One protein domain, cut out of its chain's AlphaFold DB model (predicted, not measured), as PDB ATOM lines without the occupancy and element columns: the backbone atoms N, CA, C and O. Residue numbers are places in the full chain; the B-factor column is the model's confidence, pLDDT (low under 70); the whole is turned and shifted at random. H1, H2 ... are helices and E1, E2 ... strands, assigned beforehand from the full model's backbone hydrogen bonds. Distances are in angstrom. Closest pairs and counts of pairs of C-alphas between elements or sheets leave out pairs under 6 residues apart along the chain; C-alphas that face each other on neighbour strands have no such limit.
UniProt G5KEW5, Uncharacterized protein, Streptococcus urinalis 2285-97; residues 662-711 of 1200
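What this domain is: This is residues 662 to 711 of the 1200 residues of an uncharacterized protein of Streptococcus urinalis 2285-97 (UniProt G5KEW5). One helix, H1, runs lengthwise along a long two-stranded hairpin, E1 and E2, with few close approaches between them. The 50 printed residues hold H1, E1 and E2 in that order, a mixed class, with the strands antiparallel. The whole is only just loose, close to compact, with a radius of gyration of the C-alphas of 11.9 A, and is a rod spanning 38 by 18 by 17 A.

How they stand to each other: H1, residues 670 to 683, has 8 of 10 O i to N i+4 pairs within hydrogen-bond range. E1, residues 689 to 696, and E2, residues 702 to 711, form a hairpin at 161 degrees; N 691 and O 709 are 2.8 A apart. E2 bends by 58 degrees at residue 706. The closest C-alphas of H1 and E2, Asn 681 and Val 711, are 5.4 A apart; those of H1 and E1, Tyr 670 and Ile 695, 7.8 A.

Where its parts are: H1 begins at C-alpha 670 (1.414, 0.196, -11.608) and measures 20.1 A. E1 measures 22.6 A. E2 measures 23.3 A and ends at C-alpha 711 (13.284, 11.438, -14.639).

The domain as a whole: The farthest C-alphas, Asp 685 and Asp 699, are 37.8 A apart. The printed part has no cut, and both links are tight. Residues 682 to 689, 706 and 711 are under pLDDT 70.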
ATOM      1  N   PHE A 662      -1.374  11.379 -18.462       81.00
ATOM      2  CA  PHE A 662      -1.975  10.921 -17.214       81.00
ATOM      3  C   PHE A 662      -2.658  12.094 -16.523       81.00
ATOM      4  O   PHE A 662      -2.039  13.148 -16.356       81.00
ATOM      5  N   GLU A 663      -3.911  11.926 -16.113       79.19
ATOM      6  CA  GLU A 663      -4.695  12.996 -15.496       79.19
ATOM      7  C   GLU A 663      -4.678  12.939 -13.961       79.19
ATOM      8  O   GLU A 663      -4.539  11.890 -13.332       79.19
ATOM      9  N   SER A 664      -4.817  14.106 -13.330       77.62
ATOM     10  CA  SER A 664      -4.705  14.247 -11.872       77.62
ATOM     11  C   SER A 664      -5.767  13.415 -11.139       77.62
ATOM     12  O   SER A 664      -6.960  13.698 -11.233       77.62
ATOM     13  N   GLY A 665      -5.337  12.423 -10.351       70.38
ATOM     14  CA  GLY A 665      -6.230  11.512  -9.619       70.38
ATOM     15  C   GLY A 665      -6.801  10.332 -10.425       70.38
ATOM     16  O   GLY A 665      -7.576   9.547  -9.865       70.38
ATOM     17  N   GLU A 666      -6.412  10.173 -11.695       78.69
ATOM     18  CA  GLU A 666      -6.683   8.978 -12.509       78.69
ATOM     19  C   GLU A 666      -6.106   7.716 -11.840       78.69
ATOM     20  O   GLU A 666      -5.065   7.784 -11.191       78.69
ATOM     21  N   SER A 667      -6.788   6.571 -11.966       79.50
ATOM     22  CA  SER A 667      -6.357   5.289 -11.384       79.50
ATOM     23  C   SER A 667      -5.729   4.413 -12.465       79.50
ATOM     24  O   SER A 667      -6.430   3.932 -13.350       79.50
ATOM     25  N   ILE A 668      -4.415   4.226 -12.391       83.94
ATOM     26  CA  ILE A 668      -3.570   3.645 -13.447       83.94
ATOM     27  C   ILE A 668      -2.956   2.338 -12.919       83.94
ATOM     28  O   ILE A 668      -2.569   2.315 -11.755       83.94
ATOM     29  N   SER A 669      -2.813   1.267 -13.713       85.94
ATOM     30  CA  SER A 669      -2.069   0.074 -13.248       85.94
ATOM     31  C   SER A 669      -0.581   0.404 -13.063       85.94
ATOM     32  O   SER A 669       0.031   1.070 -13.905       85.94
ATOM     33  N   TYR A 670       0.017  -0.068 -11.965       86.62
ATOM     34  CA  TYR A 670       1.414   0.196 -11.608       86.62
ATOM     35  C   TYR A 670       2.370  -0.216 -12.734       86.62
ATOM     36  O   TYR A 670       3.213   0.588 -13.126       86.62
ATOM     37  N   GLN A 671       2.182  -1.406 -13.327       81.19
ATOM     38  CA  GLN A 671       3.012  -1.881 -14.442       81.19
ATOM     39  C   GLN A 671       2.967  -0.917 -15.637       81.19
ATOM     40  O   GLN A 671       3.998  -0.605 -16.233       81.19
ATOM     41  N   GLU A 672       1.779  -0.429 -15.991       82.75
ATOM     42  CA  GLU A 672       1.559   0.445 -17.148       82.75
ATOM     43  C   GLU A 672       2.163   1.849 -16.931       82.75
ATOM     44  O   GLU A 672       2.697   2.468 -17.858       82.75
ATOM     45  N   PHE A 673       2.126   2.332 -15.683       87.38
ATOM     46  CA  PHE A 673       2.769   3.577 -15.267       87.38
ATOM     47  C   PHE A 673       4.298   3.466 -15.314       87.38
ATOM     48  O   PHE A 673       4.942   4.263 -16.000       87.38
ATOM     49  N   VAL A 674       4.891   2.456 -14.663       85.50
ATOM     50  CA  VAL A 674       6.359   2.315 -14.615       85.50
ATOM     51  C   VAL A 674       6.968   1.961 -15.975       85.50
ATOM     52  O   VAL A 674       8.040   2.462 -16.303       85.50
ATOM     53  N   SER A 675       6.248   1.222 -16.832       80.25
ATOM     54  CA  SER A 675       6.652   0.990 -18.233       80.25
ATOM     55  C   SER A 675       6.765   2.287 -19.029       80.25
ATOM     56  O   SER A 675       7.683   2.450 -19.830       80.25
ATOM     57  N   SER A 676       5.848   3.229 -18.791       81.50
ATOM     58  CA  SER A 676       5.903   4.558 -19.405       81.50
ATOM     59  C   SER A 676       7.072   5.371 -18.834       81.50
ATOM     60  O   SER A 676       7.805   6.009 -19.584       81.50
ATOM     61  N   LEU A 677       7.264   5.317 -17.512       83.44
ATOM     62  CA  LEU A 677       8.261   6.084 -16.765       83.44
ATOM     63  C   LEU A 677       9.710   5.679 -17.097       83.44
ATOM     64  O   LEU A 677      10.503   6.531 -17.497       83.44
ATOM     65  N   TYR A 678      10.054   4.391 -16.979       83.94
ATOM     66  CA  TYR A 678      11.423   3.905 -17.195       83.94
ATOM     67  C   TYR A 678      11.870   4.026 -18.643       83.94
ATOM     68  O   TYR A 678      13.033   4.333 -18.892       83.94
ATOM     69  N   LYS A 679      10.951   3.846 -19.600       77.69
ATOM     70  CA  LYS A 679      11.260   4.020 -21.018       77.69
ATOM     71  C   LYS A 679      11.811   5.422 -21.294       77.69
ATOM     72  O   LYS A 679      12.875   5.559 -21.882       77.69
ATOM     73  N   ILE A 680      11.158   6.458 -20.770       76.50
ATOM     74  CA  ILE A 680      11.594   7.853 -20.947       76.50
ATOM     75  C   ILE A 680      12.880   8.137 -20.161       76.50
ATOM     76  O   ILE A 680      13.727   8.889 -20.635       76.50
ATOM     77  N   ASN A 681      13.057   7.493 -19.001       76.44
ATOM     78  CA  ASN A 681      14.288   7.550 -18.206       76.44
ATOM     79  C   ASN A 681      15.510   6.960 -18.947       76.44
ATOM     80  O   ASN A 681      16.637   7.341 -18.655       76.44
ATOM     81  N   GLN A 682      15.296   6.053 -19.911       67.19
ATOM     82  CA  GLN A 682      16.333   5.467 -20.777       67.19
ATOM     83  C   GLN A 682      16.496   6.172 -22.141       67.19
ATOM     84  O   GLN A 682      17.461   5.892 -22.861       67.19
ATOM     85  N   GLU A 683      15.549   7.031 -22.533       69.06
ATOM     86  CA  GLU A 683      15.456   7.623 -23.880       69.06
ATOM     87  C   GLU A 683      15.883   9.098 -23.965       69.06
ATOM     88  O   GLU A 683      15.968   9.619 -25.078       69.06
ATOM     89  N   ASN A 684      16.105   9.801 -22.845       59.75
ATOM     90  CA  ASN A 684      16.105  11.269 -22.848       59.75
ATOM     91  C   ASN A 684      17.259  11.935 -22.075       59.75
ATOM     92  O   ASN A 684      17.773  11.398 -21.100       59.75
ATOM     93  N   ASP A 685      17.619  13.138 -22.526       50.62
ATOM     94  CA  ASP A 685      18.901  13.814 -22.261       50.62
ATOM     95  C   ASP A 685      18.677  15.277 -21.794       50.62
ATOM     96  O   ASP A 685      19.381  16.200 -22.199       50.62
ATOM     97  N   ASN A 686      17.591  15.531 -21.043       46.56
ATOM     98  CA  ASN A 686      17.135  16.877 -20.650       46.56
ATOM     99  C   ASN A 686      16.499  16.942 -19.242       46.56
ATOM    100  O   ASN A 686      16.058  15.940 -18.685       46.56
ATOM    101  N   GLU A 687      16.461  18.158 -18.686       53.16
ATOM    102  CA  GLU A 687      16.378  18.487 -17.251       53.16
ATOM    103  C   GLU A 687      15.234  17.836 -16.430       53.16
ATOM    104  O   GLU A 687      14.069  18.222 -16.526       53.16
ATOM    105  N   HIS A 688      15.625  16.940 -15.514       63.06
ATOM    106  CA  HIS A 688      15.078  16.744 -14.158       63.06
ATOM    107  C   HIS A 688      13.548  16.867 -13.966       63.06
ATOM    108  O   HIS A 688      13.070  17.555 -13.054       63.06
ATOM    109  N   LEU A 689      12.746  16.180 -14.786       69.56
ATOM    110  CA  LEU A 689      11.288  16.205 -14.644       69.56
ATOM    111  C   LEU A 689      10.857  15.459 -13.373       69.56
ATOM    112  O   LEU A 689      10.824  14.228 -13.332       69.56
ATOM    113  N   ARG A 690      10.483  16.218 -12.337       74.62
ATOM    114  CA  ARG A 690       9.966  15.680 -11.075       74.62
ATOM    115  C   ARG A 690       8.479  15.333 -11.173       74.62
ATOM    116  O   ARG A 690       7.653  16.152 -11.579       74.62
ATOM    117  N   ILE A 691       8.146  14.119 -10.754       77.81
ATOM    118  CA  ILE A 691       6.815  13.510 -10.843       77.81
ATOM    119  C   ILE A 691       6.400  13.077  -9.440       77.81
ATOM    120  O   ILE A 691       7.195  12.480  -8.716       77.81
ATOM    121  N   SER A 692       5.176  13.417  -9.029       79.56
ATOM    122  CA  SER A 692       4.637  13.108  -7.695       79.56
ATOM    123  C   SER A 692       3.378  12.256  -7.804       79.56
ATOM    124  O   SER A 692       2.438  12.638  -8.504       79.56
ATOM    125  N   PHE A 693       3.350  11.115  -7.117       85.94
ATOM    126  CA  PHE A 693       2.249  10.155  -7.195       85.94
ATOM    127  C   PHE A 693       2.060   9.345  -5.905       85.94
ATOM    128  O   PHE A 693       2.929   9.285  -5.037       85.94
ATOM    129  N   ASN A 694       0.896   8.710  -5.801       83.44
ATOM    130  CA  ASN A 694       0.514   7.810  -4.719       83.44
ATOM    131  C   ASN A 694       0.342   6.385  -5.268       83.44
ATOM    132  O   ASN A 694      -0.184   6.220  -6.370       83.44
ATOM    133  N   ILE A 695       0.732   5.374  -4.491       81.12
ATOM    134  CA  ILE A 695       0.596   3.947  -4.822       81.12
ATOM    135  C   ILE A 695      -0.437   3.307  -3.887       81.12
ATOM    136  O   ILE A 695      -0.405   3.514  -2.670       81.12
ATOM    137  N   TYR A 696      -1.335   2.519  -4.470       82.81
ATOM    138  CA  TYR A 696      -2.446   1.829  -3.829       82.81
ATOM    139  C   TYR A 696      -2.363   0.320  -4.078       82.81
ATOM    140  O   TYR A 696      -1.904  -0.123  -5.135       82.81
ATOM    141  N   ASP A 697      -2.804  -0.462  -3.095       78.12
ATOM    142  CA  ASP A 697      -2.906  -1.915  -3.203       78.12
ATOM    143  C   ASP A 697      -4.152  -2.342  -4.015       78.12
ATOM    144  O   ASP A 697      -4.968  -1.493  -4.395       78.12
ATOM    145  N   PRO A 698      -4.301  -3.642  -4.328       73.44
ATOM    146  CA  PRO A 698      -5.435  -4.155  -5.099       73.44
ATOM    147  C   PRO A 698      -6.801  -3.987  -4.408       73.44
ATOM    148  O   PRO A 698      -7.821  -3.917  -5.096       73.44
ATOM    149  N   ASP A 699      -6.828  -3.862  -3.075       75.31
ATOM    150  CA  ASP A 699      -8.024  -3.534  -2.282       75.31
ATOM    151  C   ASP A 699      -8.315  -2.012  -2.255       75.31
ATOM    152  O   ASP A 699      -9.318  -1.562  -1.692       75.31
ATOM    153  N   GLY A 700      -7.454  -1.197  -2.874       71.19
ATOM    154  CA  GLY A 700      -7.576   0.256  -2.964       71.19
ATOM    155  C   GLY A 700      -7.065   1.023  -1.739       71.19
ATOM    156  O   GLY A 700      -7.296   2.233  -1.646       71.19
ATOM    157  N   GLN A 701      -6.371   0.372  -0.801       76.38
ATOM    158  CA  GLN A 701      -5.736   1.051   0.329       76.38
ATOM    159  C   GLN A 701      -4.436   1.730  -0.108       76.38
ATOM    160  O   GLN A 701      -3.708   1.259  -0.978       76.38
ATOM    161  N   LEU A 702      -4.133   2.873   0.503       80.25
ATOM    162  CA  LEU A 702      -2.924   3.645   0.226       80.25
ATOM    163  C   LEU A 702      -1.696   2.948   0.832       80.25
ATOM    164  O   LEU A 702      -1.515   2.967   2.048       80.25
ATOM    165  N   ILE A 703      -0.821   2.400  -0.015       73.88
ATOM    166  CA  ILE A 703       0.480   1.845   0.396       73.88
ATOM    167  C   ILE A 703       1.444   2.986   0.716       73.88
ATOM    168  O   ILE A 703       2.149   2.964   1.728       73.88
ATOM    169  N   LYS A 704       1.505   3.977  -0.182       76.88
ATOM    170  CA  LYS A 704       2.465   5.073  -0.093       76.88
ATOM    171  C   LYS A 704       1.961   6.324  -0.799       76.88
ATOM    172  O   LYS A 704       1.674   6.290  -1.991       76.88
ATOM    173  N   ASP A 705       1.895   7.436  -0.078       78.12
ATOM    174  CA  ASP A 705       1.658   8.760  -0.642       78.12
ATOM    175  C   ASP A 705       2.957   9.501  -0.968       78.12
ATOM    176  O   ASP A 705       4.024   9.205  -0.420       78.12
ATOM    177  N   ASN A 706       2.831  10.505  -1.839       68.12
ATOM    178  CA  ASN A 706       3.876  11.473  -2.160       68.12
ATOM    179  C   ASN A 706       5.212  10.817  -2.558       68.12
ATOM    180  O   ASN A 706       6.294  11.321  -2.240       68.12
ATOM    181  N   VAL A 707       5.141   9.704  -3.296       73.25
ATOM    182  CA  VAL A 707       6.291   9.138  -4.002       73.25
ATOM    183  C   VAL A 707       6.743  10.173  -5.020       73.25
ATOM    184  O   VAL A 707       5.943  10.682  -5.804       73.25
ATOM    185  N   ASN A 708       8.019  10.532  -4.956       73.62
ATOM    186  CA  ASN A 708       8.646  11.475  -5.865       73.62
ATOM    187  C   ASN A 708       9.658  10.708  -6.711       73.62
ATOM    188  O   ASN A 708      10.471   9.980  -6.151       73.62
ATOM    189  N   TYR A 709       9.609  10.894  -8.026       76.06
ATOM    190  CA  TYR A 709      10.574  10.342  -8.976       76.06
ATOM    191  C   TYR A 709      11.091  11.481  -9.853       76.06
ATOM    192  O   TYR A 709      10.299  12.338 -10.256       76.06
ATOM    193  N   ILE A 710      12.393  11.519 -10.132       74.19
ATOM    194  CA  ILE A 710      13.003  12.534 -10.998       74.19
ATOM    195  C   ILE A 710      13.564  11.838 -12.234       74.19
ATOM    196  O   ILE A 710      14.580  11.142 -12.179       74.19
ATOM    197  N   VAL A 711      12.874  12.023 -13.360       69.44
ATOM    198  CA  VAL A 711      13.284  11.438 -14.639       69.44
ATOM    199  C   VAL A 711      14.611  12.073 -15.065       69.44
ATOM    200  O   VAL A 711      14.737  13.299 -15.069       69.44
TER     201      VAL A 711